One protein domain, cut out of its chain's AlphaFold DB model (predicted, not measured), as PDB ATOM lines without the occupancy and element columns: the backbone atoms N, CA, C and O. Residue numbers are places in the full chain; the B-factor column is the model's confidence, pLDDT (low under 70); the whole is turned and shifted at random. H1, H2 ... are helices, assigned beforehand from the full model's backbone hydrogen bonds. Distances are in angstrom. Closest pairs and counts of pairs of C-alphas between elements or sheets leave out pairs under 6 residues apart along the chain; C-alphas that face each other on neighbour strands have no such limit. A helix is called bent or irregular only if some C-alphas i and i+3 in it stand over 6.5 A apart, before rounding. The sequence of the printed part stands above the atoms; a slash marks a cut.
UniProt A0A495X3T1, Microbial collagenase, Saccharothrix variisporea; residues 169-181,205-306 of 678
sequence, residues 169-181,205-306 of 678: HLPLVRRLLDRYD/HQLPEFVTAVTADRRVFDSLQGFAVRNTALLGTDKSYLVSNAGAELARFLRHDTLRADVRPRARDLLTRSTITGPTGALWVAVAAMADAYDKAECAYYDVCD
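AT A GLANCE: This is residues 169 to 181 and 205 to 306 of the 678 residues of the protein "Microbial collagenase" of Saccharothrix variisporea (UniProt A0A495X3T1). Four helices, H3, H4, H5 and H6, form an up-and-down bundle, each running against the one before it, with H4 in the middle of the domain. H1 packs along H3 on the side away from H5 and H6, short H7 packs on H5 and H6, and H2 lies out near the first residues of H3 and H5. The printed part has 115 residues with seven named helices, H1 to H7 in chain order, and no named strand; its class is all helix. It is compact, with a radius of gyration of the C-alphas of 13.6 A, and only just flat, spanning 39 by 37 by 20 A.

HOW THE PARTS SIT: H5, residues 257 to 272, is the hub and touches four helices. It is irregular, with C-alphas 258 and 261 7.2 A apart, and has a kink of 41 degrees near residue 264. With residues 263 to 270 alone it touches H3, residues 219 to 230, the same way at a shallow tilt of 8 degrees; the closest C-alphas, of Gln 225 and Arg 266, are 6.9 A apart. H4, residues 240 to 255, forms hairpins with H3 and H5; its closest C-alphas to them are Val 243 to Ala 228, 5.0 A, and Leu 254 to Arg 260, 5.1 A. H6, residues 281 to 294, touches H4 the same way at a shallow tilt of 16 degrees, C-alphas 244 and 283 being closest at 4.2 A. H7, residues 296 to 302, is irregular, with C-alphas 297 and 300 8.1 A apart; it touches H5 closest at C-alphas 268 and 302, 5.6 A. H1, residues 170 to 179, touches H3, the closest C-alphas being those of Arg 174 and Ser 223, 5.6 A. H2, residues 208 to 216, is close to H5 but not clearly touching, with C-alphas 215 and 259 closest at 6.9 A. Every O i to N i+4 pair is within hydrogen-bond range in H1, H2 and H3; the counts are 9 of 12 in H4, 8 of 12 in H5, 9 of 10 in H6 and 0 of 3 in H7, where 3 of 4 O i to N i+3 pairs are within range.

IN THESE COORDINATES: H4 measures 24.2 A from C-alpha 240 at (-136.767, 382.215, -33.364), H5 22.7 A, H6 19.9 A and H3 16.3 A. H1 begins at C-alpha 170 (-117.571, 392.323, -25.750), and H7 ends at C-alpha 302 (-138.207, 402.800, -40.205).

THE WHOLE: The C-alphas farthest apart, of Glu 209 and Gly 278, are 38.8 A apart. Residues 182 to 204 are not printed; C-alphas 181 and 205 are 27.2 A apart across the cut. Of the links printed whole, none is long. No printed residue is under 70 in pLDDT.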
ATOM      1  N   HIS A 169    -115.858 391.867 -21.817       97.50
ATOM      2  CA  HIS A 169    -116.193 390.647 -22.547       97.50
ATOM      3  C   HIS A 169    -117.027 390.878 -23.823       97.50
ATOM      4  O   HIS A 169    -117.556 389.928 -24.397       97.50
ATOM      5  N   LEU A 170    -117.051 392.091 -24.389       97.75
ATOM      6  CA  LEU A 170    -117.571 392.323 -25.750       97.75
ATOM      7  C   LEU A 170    -116.966 391.387 -26.828       97.75
ATOM      8  O   LEU A 170    -117.702 390.944 -27.716       97.75
ATOM      9  N   PRO A 171    -115.664 391.022 -26.797       97.81
ATOM     10  CA  PRO A 171    -115.117 390.025 -27.721       97.81
ATOM     11  C   PRO A 171    -115.745 388.629 -27.583       97.81
ATOM     12  O   PRO A 171    -115.856 387.920 -28.582       97.81
ATOM     13  N   LEU A 172    -116.174 388.237 -26.376       98.12
ATOM     14  CA  LEU A 172    -116.876 386.972 -26.139       98.12
ATOM     15  C   LEU A 172    -118.248 386.979 -26.816       98.12
ATOM     16  O   LEU A 172    -118.569 386.017 -27.508       98.12
ATOM     17  N   VAL A 173    -119.015 388.067 -26.665       98.44
ATOM     18  CA  VAL A 173    -120.330 388.217 -27.311       98.44
ATOM     19  C   VAL A 173    -120.202 388.006 -28.818       98.44
ATOM     20  O   VAL A 173    -120.870 387.146 -29.385       98.44
ATOM     21  N   ARG A 174    -119.263 388.713 -29.457       98.56
ATOM     22  CA  ARG A 174    -119.001 388.559 -30.896       98.56
ATOM     23  C   ARG A 174    -118.619 387.130 -31.261       98.56
ATOM     24  O   ARG A 174    -119.184 386.573 -32.190       98.56
ATOM     25  N   ARG A 175    -117.720 386.502 -30.497       98.12
ATOM     26  CA  ARG A 175    -117.297 385.116 -30.739       98.12
ATOM     27  C   ARG A 175    -118.467 384.132 -30.711       98.12
ATOM     28  O   ARG A 175    -118.505 383.253 -31.564       98.12
ATOM     29  N   LEU A 176    -119.377 384.251 -29.742       98.50
ATOM     30  CA  LEU A 176    -120.535 383.357 -29.615       98.50
ATOM     31  C   LEU A 176    -121.501 383.519 -30.794       98.50
ATOM     32  O   LEU A 176    -121.927 382.522 -31.371       98.50
ATOM     33  N   LEU A 177    -121.781 384.761 -31.195       98.69
ATOM     34  CA  LEU A 177    -122.645 385.052 -32.341       98.69
ATOM     35  C   LEU A 177    -121.995 384.628 -33.670       98.69
ATOM     36  O   LEU A 177    -122.624 383.997 -34.517       98.69
ATOM     37  N   ASP A 178    -120.713 384.923 -33.865       98.56
ATOM     38  CA  ASP A 178    -120.039 384.666 -35.138       98.56
ATOM     39  C   ASP A 178    -119.717 383.185 -35.369       98.56
ATOM     40  O   ASP A 178    -119.636 382.762 -36.522       98.56
ATOM     41  N   ARG A 179    -119.572 382.388 -34.302       97.19
ATOM     42  CA  ARG A 179    -119.328 380.939 -34.392       97.19
ATOM     43  C   ARG A 179    -120.580 380.075 -34.407       97.19
ATOM     44  O   ARG A 179    -120.447 378.868 -34.592       97.19
ATOM     45  N   TYR A 180    -121.749 380.650 -34.161       98.38
ATOM     46  CA  TYR A 180    -122.984 379.888 -34.201       98.38
ATOM     47  C   TYR A 180    -123.217 379.295 -35.596       98.38
ATOM     48  O   TYR A 180    -123.157 380.000 -36.606       98.38
ATOM     49  N   ASP A 181    -123.547 378.008 -35.625       96.88
ATOM     50  CA  ASP A 181    -124.020 377.291 -36.801       96.88
ATOM     51  C   ASP A 181    -125.076 376.244 -36.398       96.88
ATOM     52  O   ASP A 181    -125.444 376.105 -35.227       96.88
ATOM     53  N   HIS A 205    -125.938 398.391 -21.356       96.19
ATOM     54  CA  HIS A 205    -126.500 399.734 -21.554       96.19
ATOM     55  C   HIS A 205    -126.647 400.582 -20.274       96.19
ATOM     56  O   HIS A 205    -126.845 401.799 -20.382       96.19
ATOM     57  N   GLN A 206    -126.579 399.962 -19.094       95.38
ATOM     58  CA  GLN A 206    -126.667 400.598 -17.775       95.38
ATOM     59  C   GLN A 206    -125.277 400.915 -17.192       95.38
ATOM     60  O   GLN A 206    -125.186 401.607 -16.182       95.38
ATOM     61  N   LEU A 207    -124.206 400.456 -17.851       95.56
ATOM     62  CA  LEU A 207    -122.813 400.601 -17.435       95.56
ATOM     63  C   LEU A 207    -122.074 401.602 -18.351       95.56
ATOM     64  O   LEU A 207    -121.920 401.341 -19.552       95.56
ATOM     65  N   PRO A 208    -121.598 402.756 -17.846       96.00
ATOM     66  CA  PRO A 208    -120.928 403.770 -18.670       96.00
ATOM     67  C   PRO A 208    -119.701 403.258 -19.446       96.00
ATOM     68  O   PRO A 208    -119.472 403.637 -20.601       96.00
ATOM     69  N   GLU A 209    -118.913 402.372 -18.842       96.69
ATOM     70  CA  GLU A 209    -117.726 401.763 -19.440       96.69
ATOM     71  C   GLU A 209    -118.064 400.861 -20.630       96.69
ATOM     72  O   GLU A 209    -117.302 400.809 -21.596       96.69
ATOM     73  N   PHE A 210    -119.231 400.211 -20.620       98.00
ATOM     74  CA  PHE A 210    -119.700 399.411 -21.746       98.00
ATOM     75  C   PHE A 210    -120.066 400.299 -22.933       98.00
ATOM     76  O   PHE A 210    -119.634 400.041 -24.056       98.00
ATOM     77  N   VAL A 211    -120.798 401.389 -22.689       96.94
ATOM     78  CA  VAL A 211    -121.152 402.357 -23.741       96.94
ATOM     79  C   VAL A 211    -119.889 402.972 -24.346       96.94
ATOM     80  O   VAL A 211    -119.781 403.100 -25.568       96.94
ATOM     81  N   THR A 212    -118.898 403.277 -23.505       97.94
ATOM     82  CA  THR A 212    -117.577 403.753 -23.938       97.94
ATOM     83  C   THR A 212    -116.865 402.712 -24.805       97.94
ATOM     84  O   THR A 212    -116.378 403.045 -25.886       97.94
ATOM     85  N   ALA A 213    -116.848 401.445 -24.379       98.06
ATOM     86  CA  ALA A 213    -116.203 400.361 -25.113       98.06
ATOM     87  C   ALA A 213    -116.848 400.109 -26.487       98.06
ATOM     88  O   ALA A 213    -116.130 399.993 -27.478       98.06
ATOM     89  N   VAL A 214    -118.184 400.102 -26.583       98.06
ATOM     90  CA  VAL A 214    -118.893 399.959 -27.872       98.06
ATOM     91  C   VAL A 214    -118.692 401.184 -28.768       98.06
ATOM     92  O   VAL A 214    -118.563 401.050 -29.983       98.06
ATOM     93  N   THR A 215    -118.618 402.385 -28.187       97.25
ATOM     94  CA  THR A 215    -118.312 403.606 -28.952       97.25
ATOM     95  C   THR A 215    -116.922 403.536 -29.581       97.25
ATOM     96  O   THR A 215    -116.757 403.955 -30.727       97.25
ATOM     97  N   ALA A 216    -115.946 402.973 -28.865       97.25
ATOM     98  CA  ALA A 216    -114.587 402.777 -29.362       97.25
ATOM     99  C   ALA A 216    -114.468 401.617 -30.373       97.25
ATOM    100  O   ALA A 216    -113.663 401.698 -31.299       97.25
ATOM    101  N   ASP A 217    -115.256 400.549 -30.214       96.50
ATOM    102  CA  ASP A 217    -115.246 399.368 -31.083       96.50
ATOM    103  C   ASP A 217    -116.667 398.917 -31.453       96.50
ATOM    104  O   ASP A 217    -117.340 398.185 -30.724       96.50
ATOM    105  N   ARG A 218    -117.096 399.306 -32.656       96.50
ATOM    106  CA  ARG A 218    -118.453 399.069 -33.178       96.50
ATOM    107  C   ARG A 218    -118.655 397.691 -33.818       96.50
ATOM    108  O   ARG A 218    -119.737 397.413 -34.330       96.50
ATOM    109  N   ARG A 219    -117.658 396.793 -33.777       97.88
ATOM    110  CA  ARG A 219    -117.737 395.461 -34.420       97.88
ATOM    111  C   ARG A 219    -118.864 394.581 -33.879       97.88
ATOM    112  O   ARG A 219    -119.265 393.633 -34.543       97.88
ATOM    113  N   VAL A 220    -119.385 394.873 -32.686       98.38
ATOM    114  CA  VAL A 220    -120.546 394.153 -32.139       98.38
ATOM    115  C   VAL A 220    -121.789 394.316 -33.024       98.38
ATOM    116  O   VAL A 220    -122.576 393.382 -33.137       98.38
ATOM    117  N   PHE A 221    -121.925 395.444 -33.733       98.62
ATOM    118  CA  PHE A 221    -123.035 395.669 -34.662       98.62
ATOM    119  C   PHE A 221    -122.964 394.743 -35.881       98.62
ATOM    120  O   PHE A 221    -124.001 394.266 -36.343       98.62
ATOM    121  N   ASP A 222    -121.755 394.444 -36.369       98.50
ATOM    122  CA  ASP A 222    -121.551 393.500 -37.472       98.50
ATOM    123  C   ASP A 222    -121.908 392.072 -37.056       98.50
ATOM    124  O   ASP A 222    -122.589 391.374 -37.808       98.50
ATOM    125  N   SER A 223    -121.512 391.648 -35.850       98.75
ATOM    126  CA  SER A 223    -121.856 390.319 -35.331       98.75
ATOM    127  C   SER A 223    -123.366 390.170 -35.107       98.75
ATOM    128  O   SER A 223    -123.932 389.151 -35.492       98.75
ATOM    129  N   LEU A 224    -124.048 391.186 -34.560       98.88
ATOM    130  CA  LEU A 224    -125.501 391.155 -34.340       98.88
ATOM    131  C   LEU A 224    -126.290 391.114 -35.655       98.88
ATOM    132  O   LEU A 224    -127.122 390.227 -35.855       98.88
ATOM    133  N   GLN A 225    -126.005 392.037 -36.580       98.69
ATOM    134  CA  GLN A 225    -126.680 392.051 -37.879       98.69
ATOM    135  C   GLN A 225    -126.333 390.798 -38.689       98.69
ATOM    136  O   GLN A 225    -127.214 390.169 -39.273       98.69
ATOM    137  N   GLY A 226    -125.057 390.405 -38.703       98.62
ATOM    138  CA  GLY A 226    -124.593 389.207 -39.387       98.62
ATOM    139  C   GLY A 226    -125.259 387.944 -38.852       98.62
ATOM    140  O   GLY A 226    -125.695 387.116 -39.650       98.62
ATOM    141  N   PHE A 227    -125.399 387.810 -37.531       98.81
ATOM    142  CA  PHE A 227    -126.138 386.709 -36.916       98.81
ATOM    143  C   PHE A 227    -127.595 386.695 -37.382       98.81
ATOM    144  O   PHE A 227    -128.074 385.650 -37.828       98.81
ATOM    145  N   ALA A 228    -128.278 387.842 -37.328       98.62
ATOM    146  CA  ALA A 228    -129.681 387.930 -37.712       98.62
ATOM    147  C   ALA A 228    -129.905 387.549 -39.185       98.62
ATOM    148  O   ALA A 228    -130.808 386.776 -39.503       98.62
ATOM    149  N   VAL A 229    -129.046 388.042 -40.082       98.50
ATOM    150  CA  VAL A 229    -129.148 387.810 -41.531       98.50
ATOM    151  C   VAL A 229    -128.779 386.375 -41.920       98.50
ATOM    152  O   VAL A 229    -129.441 385.795 -42.777       98.50
ATOM    153  N   ARG A 230    -127.745 385.778 -41.312       98.12
ATOM    154  CA  ARG A 230    -127.310 384.408 -41.653       98.12
ATOM    155  C   ARG A 230    -128.283 383.332 -41.171       98.12
ATOM    156  O   ARG A 230    -128.328 382.259 -41.764       98.12
ATOM    157  N   ASN A 231    -129.045 383.607 -40.114       98.19
ATOM    158  CA  ASN A 231    -129.843 382.602 -39.411       98.19
ATOM    159  C   ASN A 231    -131.358 382.796 -39.564       98.19
ATOM    160  O   ASN A 231    -132.126 382.266 -38.765       98.19
ATOM    161  N   THR A 232    -131.818 383.505 -40.598       96.75
ATOM    162  CA  THR A 232    -133.253 383.767 -40.834       96.75
ATOM    163  C   THR A 232    -134.107 382.500 -40.909       96.75
ATOM    164  O   THR A 232    -135.279 382.551 -40.562       96.75
ATOM    165  N   ALA A 233    -133.531 381.351 -41.274       96.31
ATOM    166  CA  ALA A 233    -134.221 380.059 -41.274       96.31
ATOM    167  C   ALA A 233    -134.678 379.580 -39.877       96.31
ATOM    168  O   ALA A 233    -135.514 378.686 -39.790       96.31
ATOM    169  N   LEU A 234    -134.149 380.151 -38.785       97.00
ATOM    170  CA  LEU A 234    -134.625 379.873 -37.422       97.00
ATOM    171  C   LEU A 234    -135.912 380.640 -37.088       97.00
ATOM    172  O   LEU A 234    -136.650 380.246 -36.181       97.00
ATOM    173  N   LEU A 235    -136.192 381.732 -37.799       96.50
ATOM    174  CA  LEU A 235    -137.438 382.474 -37.653       96.50
ATOM    175  C   LEU A 235    -138.593 381.590 -38.129       96.50
ATOM    176  O   LEU A 235    -138.510 380.942 -39.168       96.50
ATOM    177  N   GLY A 236    -139.667 381.522 -37.348       91.19
ATOM    178  CA  GLY A 236    -140.740 380.549 -37.590       91.19
ATOM    179  C   GLY A 236    -140.637 379.288 -36.732       91.19
ATOM    180  O   GLY A 236    -141.628 378.572 -36.641       91.19
ATOM    181  N   THR A 237    -139.516 379.057 -36.046       93.75
ATOM    182  CA  THR A 237    -139.282 377.862 -35.214       93.75
ATOM    183  C   THR A 237    -139.262 378.181 -33.713       93.75
ATOM    184  O   THR A 237    -139.338 379.344 -33.309       93.75
ATOM    185  N   ASP A 238    -139.083 377.153 -32.880       91.00
ATOM    186  CA  ASP A 238    -138.822 377.261 -31.436       91.00
ATOM    187  C   ASP A 238    -137.529 378.036 -31.101       91.00
ATOM    188  O   ASP A 238    -137.363 378.513 -29.984       91.00
ATOM    189  N   LYS A 239    -136.626 378.212 -32.076       95.12
ATOM    190  CA  LYS A 239    -135.342 378.931 -31.943       95.12
ATOM    191  C   LYS A 239    -135.382 380.358 -32.487       95.12
ATOM    192  O   LYS A 239    -134.349 381.022 -32.557       95.12
ATOM    193  N   SER A 240    -136.570 380.854 -32.844       95.62
ATOM    194  CA  SER A 240    -136.767 382.215 -33.364       95.62
ATOM    195  C   SER A 240    -136.188 383.293 -32.438       95.62
ATOM    196  O   SER A 240    -135.707 384.314 -32.931       95.62
ATOM    197  N   TYR A 241    -136.204 383.049 -31.122       95.56
ATOM    198  CA  TYR A 241    -135.723 383.983 -30.103       95.56
ATOM    199  C   TYR A 241    -134.255 384.386 -30.303       95.56
ATOM    200  O   TYR A 241    -133.906 385.540 -30.082       95.56
ATOM    201  N   LEU A 242    -133.396 383.481 -30.787       97.62
ATOM    202  CA  LEU A 242    -131.977 383.785 -31.003       97.62
ATOM    203  C   LEU A 242    -131.793 384.906 -32.026       97.62
ATOM    204  O   LEU A 242    -130.941 385.773 -31.855       97.62
ATOM    205  N   VAL A 243    -132.586 384.878 -33.097       98.56
ATOM    206  CA  VAL A 243    -132.497 385.833 -34.207       98.56
ATOM    207  C   VAL A 243    -133.200 387.138 -33.857       98.56
ATOM    208  O   VAL A 243    -132.640 388.208 -34.097       98.56
ATOM    209  N   SER A 244    -134.396 387.068 -33.264       97.94
ATOM    210  CA  SER A 244    -135.127 388.268 -32.851       97.94
ATOM    211  C   SER A 244    -134.382 389.041 -31.762       97.94
ATOM    212  O   SER A 244    -134.325 390.264 -31.843       97.94
ATOM    213  N   ASN A 245    -133.730 388.356 -30.815       98.25
ATOM    214  CA  ASN A 245    -132.913 389.008 -29.788       98.25
ATOM    215  C   ASN A 245    -131.678 389.696 -30.386       98.25
ATOM    216  O   ASN A 245    -131.334 390.793 -29.956       98.25
ATOM    217  N   ALA A 246    -131.058 389.129 -31.430       98.81
ATOM    218  CA  ALA A 246    -129.970 389.802 -32.144       98.81
ATOM    219  C   ALA A 246    -130.432 391.133 -32.763       98.81
ATOM    220  O   ALA A 246    -129.735 392.144 -32.678       98.81
ATOM    221  N   GLY A 247    -131.627 391.132 -33.366       98.75
ATOM    222  CA  GLY A 247    -132.258 392.336 -33.902       98.75
ATOM    223  C   GLY A 247    -132.623 393.349 -32.814       98.75
ATOM    224  O   GLY A 247    -132.293 394.528 -32.954       98.75
ATOM    225  N   ALA A 248    -133.242 392.889 -31.721       98.38
ATOM    226  CA  ALA A 248    -133.587 393.724 -30.572       98.38
ATOM    227  C   ALA A 248    -132.345 394.404 -29.989       98.38
ATOM    228  O   ALA A 248    -132.310 395.625 -29.875       98.38
ATOM    229  N   GLU A 249    -131.297 393.641 -29.675       98.62
ATOM    230  CA  GLU A 249    -130.093 394.188 -29.051       98.62
ATOM    231  C   GLU A 249    -129.300 395.088 -30.003       98.62
ATOM    232  O   GLU A 249    -128.748 396.093 -29.562       98.62
ATOM    233  N   LEU A 250    -129.307 394.822 -31.317       98.88
ATOM    234  CA  LEU A 250    -128.761 395.769 -32.294       98.88
ATOM    235  C   LEU A 250    -129.509 397.105 -32.242       98.88
ATOM    236  O   LEU A 250    -128.886 398.160 -32.136       98.88
ATOM    237  N   ALA A 251    -130.840 397.063 -32.308       98.81
ATOM    238  CA  ALA A 251    -131.676 398.256 -32.328       98.81
ATOM    239  C   ALA A 251    -131.727 398.973 -30.967       98.81
ATOM    240  O   ALA A 251    -131.904 400.188 -30.923       98.81
ATOM    241  N   ARG A 252    -131.484 398.281 -29.848       98.62
ATOM    242  CA  ARG A 252    -131.420 398.879 -28.504       98.62
ATOM    243  C   ARG A 252    -130.333 399.948 -28.389       98.62
ATOM    244  O   ARG A 252    -130.501 400.907 -27.636       98.62
ATOM    245  N   PHE A 253    -129.258 399.861 -29.177       98.69
ATOM    246  CA  PHE A 253    -128.233 400.910 -29.251       98.69
ATOM    247  C   PHE A 253    -128.738 402.250 -29.807       98.69
ATOM    248  O   PHE A 253    -128.063 403.257 -29.604       98.69
ATOM    249  N   LEU A 254    -129.938 402.313 -30.403       98.62
ATOM    250  CA  LEU A 254    -130.587 403.576 -30.784       98.62
ATOM    251  C   LEU A 254    -130.813 404.524 -29.599       98.62
ATOM    252  O   LEU A 254    -130.936 405.729 -29.804       98.62
ATOM    253  N   ARG A 255    -130.806 404.014 -28.361       97.88
ATOM    254  CA  ARG A 255    -130.892 404.840 -27.146       97.88
ATOM    255  C   ARG A 255    -129.684 405.754 -26.921       97.88
ATOM    256  O   ARG A 255    -129.738 406.613 -26.050       97.88
ATOM    257  N   HIS A 256    -128.593 405.533 -27.654       97.44
ATOM    258  CA  HIS A 256    -127.337 406.261 -27.509       97.44
ATOM    259  C   HIS A 256    -127.099 407.158 -28.722       97.44
ATOM    260  O   HIS A 256    -126.773 406.670 -29.807       97.44
ATOM    261  N   ASP A 257    -127.207 408.473 -28.533       95.94
ATOM    262  CA  ASP A 257    -127.103 409.476 -29.605       95.94
ATOM    263  C   ASP A 257    -125.855 409.300 -30.488       95.94
ATOM    264  O   ASP A 257    -125.939 409.379 -31.714       95.94
ATOM    265  N   THR A 258    -124.704 408.995 -29.880       96.31
ATOM    266  CA  THR A 258    -123.407 408.834 -30.564       96.31
ATOM    267  C   THR A 258    -123.308 407.587 -31.445       96.31
ATOM    268  O   THR A 258    -122.391 407.494 -32.265       96.31
ATOM    269  N   LEU A 259    -124.226 406.630 -31.280       98.00
ATOM    270  CA  LEU A 259    -124.248 405.350 -31.993       98.00
ATOM    271  C   LEU A 259    -125.369 405.279 -33.034       98.00
ATOM    272  O   LEU A 259    -125.313 404.436 -33.930       98.00
ATOM    273  N   ARG A 260    -126.364 406.180 -32.972       97.81
ATOM    274  CA  ARG A 260    -127.514 406.178 -33.892       97.81
ATOM    275  C   ARG A 260    -127.076 406.123 -35.354       97.81
ATOM    276  O   ARG A 260    -127.583 405.284 -36.086       97.81
ATOM    277  N   ALA A 261    -126.104 406.938 -35.766       97.50
ATOM    278  CA  ALA A 261    -125.661 407.013 -37.163       97.50
ATOM    279  C   ALA A 261    -125.269 405.650 -37.776       97.50
ATOM    280  O   ALA A 261    -125.541 405.428 -38.955       97.50
ATOM    281  N   ASP A 262    -124.697 404.725 -36.996       97.31
ATOM    282  CA  ASP A 262    -124.378 403.371 -37.477       97.31
ATOM    283  C   ASP A 262    -125.533 402.386 -37.296       97.31
ATOM    284  O   ASP A 262    -125.667 401.443 -38.076       97.31
ATOM    285  N   VAL A 263    -126.349 402.573 -36.258       98.62
ATOM    286  CA  VAL A 263    -127.413 401.631 -35.890       98.62
ATOM    287  C   VAL A 263    -128.648 401.808 -36.775       98.62
ATOM    288  O   VAL A 263    -129.188 400.804 -37.242       98.62
ATOM    289  N   ARG A 264    -129.063 403.051 -37.081       98.69
ATOM    290  CA  ARG A 264    -130.243 403.348 -37.922       98.69
ATOM    291  C   ARG A 264    -130.255 402.553 -39.239       98.69
ATOM    292  O   ARG A 264    -131.228 401.831 -39.473       98.69
ATOM    293  N   PRO A 265    -129.207 402.605 -40.094       98.69
ATOM    294  CA  PRO A 265    -129.230 401.885 -41.369       98.69
ATOM    295  C   PRO A 265    -129.306 400.363 -41.201       98.69
ATOM    296  O   PRO A 265    -129.903 399.692 -42.039       98.69
ATOM    297  N   ARG A 266    -128.752 399.808 -40.117       98.81
ATOM    298  CA  ARG A 266    -128.761 398.359 -39.865       98.81
ATOM    299  C   ARG A 266    -130.102 397.879 -39.325       98.81
ATOM    300  O   ARG A 266    -130.603 396.858 -39.784       98.81
ATOM    301  N   ALA A 267    -130.714 398.640 -38.419       98.81
ATOM    302  CA  ALA A 267    -132.083 398.391 -37.975       98.81
ATOM    303  C   ALA A 267    -133.056 398.441 -39.168       98.81
ATOM    304  O   ALA A 267    -133.855 397.526 -39.356       98.81
ATOM    305  N   ARG A 268    -132.921 399.447 -40.047       98.75
ATOM    306  CA  ARG A 268    -133.730 399.552 -41.271       98.75
ATOM    307  C   ARG A 268    -133.501 398.396 -42.249       98.75
ATOM    308  O   ARG A 268    -134.463 397.922 -42.849       98.75
ATOM    309  N   ASP A 269    -132.265 397.921 -42.409       98.75
ATOM    310  CA  ASP A 269    -131.971 396.731 -43.222       98.75
ATOM    311  C   ASP A 269    -132.683 395.483 -42.668       98.75
ATOM    312  O   ASP A 269    -133.348 394.786 -43.432       98.75
ATOM    313  N   LEU A 270    -132.641 395.242 -41.350       98.81
ATOM    314  CA  LEU A 270    -133.356 394.113 -40.736       98.81
ATOM    315  C   LEU A 270    -134.879 394.217 -40.904       98.81
ATOM    316  O   LEU A 270    -135.518 393.217 -41.242       98.81
ATOM    317  N   LEU A 271    -135.455 395.414 -40.742       98.75
ATOM    318  CA  LEU A 271    -136.881 395.656 -40.996       98.75
ATOM    319  C   LEU A 271    -137.252 395.419 -42.463       98.75
ATOM    320  O   LEU A 271    -138.302 394.861 -42.738       98.75
ATOM    321  N   THR A 272    -136.384 395.783 -43.411       98.31
ATOM    322  CA  THR A 272    -136.636 395.583 -44.853       98.31
ATOM    323  C   THR A 272    -136.535 394.107 -45.262       98.31
ATOM    324  O   THR A 272    -137.149 393.684 -46.239       98.31
ATOM    325  N   ARG A 273    -135.759 393.302 -44.524       98.00
ATOM    326  CA  ARG A 273    -135.596 391.852 -44.751       98.00
ATOM    327  C   ARG A 273    -136.673 390.996 -44.090       98.00
ATOM    328  O   ARG A 273    -136.685 389.785 -44.303       98.00
ATOM    329  N   SER A 274    -137.513 391.592 -43.257       98.44
ATOM    330  CA  SER A 274    -138.544 390.903 -42.491       98.44
ATOM    331  C   SER A 274    -139.909 391.545 -42.730       98.44
ATOM    332  O   SER A 274    -140.025 392.614 -43.321       98.44
ATOM    333  N   THR A 275    -140.965 390.859 -42.322       97.50
ATOM    334  CA  THR A 275    -142.351 391.304 -42.470       97.50
ATOM    335  C   THR A 275    -143.040 391.259 -41.120       97.50
ATOM    336  O   THR A 275    -142.675 390.439 -40.286       97.50
ATOM    337  N   ILE A 276    -144.059 392.103 -40.918       97.12
ATOM    338  CA  ILE A 276    -144.850 392.129 -39.674       97.12
ATOM    339  C   ILE A 276    -145.444 390.750 -39.374       97.12
ATOM    340  O   ILE A 276    -145.432 390.325 -38.231       97.12
ATOM    341  N   THR A 277    -145.939 390.053 -40.400       95.44
ATOM    342  CA  THR A 277    -146.573 388.734 -40.297       95.44
ATOM    343  C   THR A 277    -145.650 387.609 -40.768       95.44
ATOM    344  O   THR A 277    -144.625 387.829 -41.421       95.44
ATOM    345  N   GLY A 278    -146.056 386.369 -40.487       93.88
ATOM    346  CA  GLY A 278    -145.383 385.168 -40.975       93.88
ATOM    347  C   GLY A 278    -144.104 384.829 -40.199       93.88
ATOM    348  O   GLY A 278    -143.876 385.352 -39.108       93.88
ATOM    349  N   PRO A 279    -143.243 383.951 -40.749       94.75
ATOM    350  CA  PRO A 279    -142.102 383.404 -40.015       94.75
ATOM    351  C   PRO A 279    -141.160 384.466 -39.443       94.75
ATOM    352  O   PRO A 279    -140.629 384.268 -38.354       94.75
ATOM    353  N   THR A 280    -140.988 385.595 -40.142       97.56
ATOM    354  CA  THR A 280    -140.050 386.667 -39.764       97.56
ATOM    355  C   THR A 280    -140.633 387.744 -38.841       97.56
ATOM    356  O   THR A 280    -139.875 388.612 -38.406       97.56
ATOM    357  N   GLY A 281    -141.920 387.647 -38.477       97.50
ATOM    358  CA  GLY A 281    -142.619 388.618 -37.623       97.50
ATOM    359  C   GLY A 281    -141.874 388.940 -36.333       97.50
ATOM    360  O   GLY A 281    -141.663 390.105 -36.011       97.50
ATOM    361  N   ALA A 282    -141.346 387.917 -35.657       96.81
ATOM    362  CA  ALA A 282    -140.585 388.095 -34.421       96.81
ATOM    363  C   ALA A 282    -139.347 388.997 -34.578       96.81
ATOM    364  O   ALA A 282    -139.051 389.782 -33.682       96.81
ATOM    365  N   LEU A 283    -138.625 388.918 -35.705       98.62
ATOM    366  CA  LEU A 283    -137.488 389.811 -35.962       98.62
ATOM    367  C   LEU A 283    -137.968 391.234 -36.252       98.62
ATOM    368  O   LEU A 283    -137.414 392.184 -35.699       98.62
ATOM    369  N   TRP A 284    -138.989 391.370 -37.101       98.75
ATOM    370  CA  TRP A 284    -139.520 392.678 -37.478       98.75
ATOM    371  C   TRP A 284    -140.003 393.442 -36.243       98.75
ATOM    372  O   TRP A 284    -139.575 394.568 -36.001       98.75
ATOM    373  N   VAL A 285    -140.827 392.796 -35.411       98.56
ATOM    374  CA  VAL A 285    -141.415 393.405 -34.211       98.56
ATOM    375  C   VAL A 285    -140.350 393.744 -33.174       98.56
ATOM    376  O   VAL A 285    -140.380 394.836 -32.613       98.56
ATOM    377  N   ALA A 286    -139.369 392.861 -32.962       98.19
ATOM    378  CA  ALA A 286    -138.269 393.108 -32.034       98.19
ATOM    379  C   ALA A 286    -137.463 394.369 -32.398       98.19
ATOM    380  O   ALA A 286    -137.147 395.179 -31.527       98.19
ATOM    381  N   VAL A 287    -137.160 394.564 -33.686       98.88
ATOM    382  CA  VAL A 287    -136.445 395.758 -34.164       98.88
ATOM    383  C   VAL A 287    -137.348 396.995 -34.121       98.88
ATOM    384  O   VAL A 287    -136.918 398.050 -33.654       98.88
ATOM    385  N   ALA A 288    -138.601 396.868 -34.568       98.81
ATOM    386  CA  ALA A 288    -139.562 397.966 -34.610       98.81
ATOM    387  C   ALA A 288    -139.866 398.523 -33.213       98.81
ATOM    388  O   ALA A 288    -139.875 399.739 -33.035       98.81
ATOM    389  N   ALA A 289    -140.032 397.653 -32.213       98.19
ATOM    390  CA  ALA A 289    -140.279 398.054 -30.831       98.19
ATOM    391  C   ALA A 289    -139.114 398.869 -30.247       98.19
ATOM    392  O   ALA A 289    -139.335 399.857 -29.552       98.19
ATOM    393  N   MET A 290    -137.864 398.503 -30.553       98.44
ATOM    394  CA  MET A 290    -136.696 399.270 -30.101       98.44
ATOM    395  C   MET A 290    -136.563 400.611 -30.828       98.44
ATOM    396  O   MET A 290    -136.170 401.601 -30.211       98.44
ATOM    397  N   ALA A 291    -136.909 400.662 -32.118       98.62
ATOM    398  CA  ALA A 291    -136.951 401.912 -32.871       98.62
ATOM    399  C   ALA A 291    -138.034 402.866 -32.334       98.62
ATOM    400  O   ALA A 291    -137.732 404.035 -32.098       98.62
ATOM    401  N   ASP A 292    -139.250 402.375 -32.063       97.81
ATOM    402  CA  ASP A 292    -140.318 403.185 -31.454       97.81
ATOM    403  C   ASP A 292    -139.946 403.655 -30.038       97.81
ATOM    404  O   ASP A 292    -140.177 404.813 -29.695       97.81
ATOM    405  N   ALA A 293    -139.291 402.808 -29.237       96.62
ATOM    406  CA  ALA A 293    -138.903 403.159 -27.872       96.62
ATOM    407  C   ALA A 293    -137.756 404.186 -27.795       96.62
ATOM    408  O   ALA A 293    -137.763 405.049 -26.917       96.62
ATOM    409  N   TYR A 294    -136.751 404.089 -28.674       98.12
ATOM    410  CA  TYR A 294    -135.485 404.821 -28.508       98.12
ATOM    411  C   TYR A 294    -135.145 405.820 -29.620       98.12
ATOM    412  O   TYR A 294    -134.210 406.612 -29.461       98.12
ATOM    413  N   ASP A 295    -135.895 405.813 -30.722       97.94
ATOM    414  CA  ASP A 295    -135.699 406.709 -31.867       97.94
ATOM    415  C   ASP A 295    -137.036 407.172 -32.474       97.94
ATOM    416  O   ASP A 295    -137.156 407.387 -33.680       97.94
ATOM    417  N   LYS A 296    -138.054 407.342 -31.617       96.81
ATOM    418  CA  LYS A 296    -139.446 407.642 -31.991       96.81
ATOM    419  C   LYS A 296    -139.613 408.816 -32.953       96.81
ATOM    420  O   LYS A 296    -140.468 408.777 -33.833       96.81
ATOM    421  N   ALA A 297    -138.793 409.857 -32.800       97.19
ATOM    422  CA  ALA A 297    -138.829 411.039 -33.663       97.19
ATOM    423  C   ALA A 297    -138.536 410.706 -35.141       97.19
ATOM    424  O   ALA A 297    -139.001 411.411 -36.030       97.19
ATOM    425  N   GLU A 298    -137.823 409.606 -35.399       98.06
ATOM    426  CA  GLU A 298    -137.484 409.106 -36.732       98.06
ATOM    427  C   GLU A 298    -138.351 407.907 -37.148       98.06
ATOM    428  O   GLU A 298    -137.972 407.147 -38.037       98.06
ATOM    429  N   CYS A 299    -139.533 407.707 -36.550       98.12
ATOM    430  CA  CYS A 299    -140.387 406.550 -36.852       98.12
ATOM    431  C   CYS A 299    -140.665 406.368 -38.359       98.12
ATOM    432  O   CYS A 299    -140.768 405.239 -38.842       98.12
ATOM    433  N   ALA A 300    -140.727 407.466 -39.121       98.50
ATOM    434  CA  ALA A 300    -140.969 407.447 -40.562       98.50
ATOM    435  C   ALA A 300    -139.807 406.813 -41.347       98.50
ATOM    436  O   ALA A 300    -140.036 406.166 -42.366       98.50
ATOM    437  N   TYR A 301    -138.567 406.943 -40.862       98.50
ATOM    438  CA  TYR A 301    -137.387 406.334 -41.482       98.50
ATOM    439  C   TYR A 301    -137.461 404.797 -41.479       98.50
ATOM    440  O   TYR A 301    -137.028 404.145 -42.437       98.50
ATOM    441  N   TYR A 302    -138.036 404.237 -40.415       98.25
ATOM    442  CA  TYR A 302    -138.207 402.800 -40.205       98.25
ATOM    443  C   TYR A 302    -139.556 402.261 -40.694       98.25
ATOM    444  O   TYR A 302    -139.729 401.048 -40.725       98.25
ATOM    445  N   ASP A 303    -140.497 403.143 -41.049       97.44
ATOM    446  CA  ASP A 303    -141.906 402.803 -41.276       97.44
ATOM    447  C   ASP A 303    -142.557 402.141 -40.037       97.44
ATOM    448  O   ASP A 303    -143.212 401.103 -40.117       97.44
ATOM    449  N   VAL A 304    -142.361 402.738 -38.855       97.62
ATOM    450  CA  VAL A 304    -142.894 402.237 -37.564       97.62
ATOM    451  C   VAL A 304    -143.700 403.284 -36.793       97.62
ATOM    452  O   VAL A 304    -143.935 403.131 -35.600       97.62
ATOM    453  N   CYS A 305    -144.119 404.372 -37.444       98.00
ATOM    454  CA  CYS A 305    -144.980 405.361 -36.793       98.00
ATOM    455  C   CYS A 305    -146.312 404.734 -36.375       98.00
ATOM    456  O   CYS A 305    -146.889 403.960 -37.138       98.00
ATOM    457  N   ASP A 306    -146.788 405.107 -35.184       96.94
ATOM    458  CA  ASP A 306    -147.985 404.524 -34.565       96.94
ATOM    459  C   ASP A 306    -147.943 402.985 -34.568       96.94
ATOM    460  O   ASP A 306    -148.844 402.292 -35.052       96.94
TER     461      ASP A 306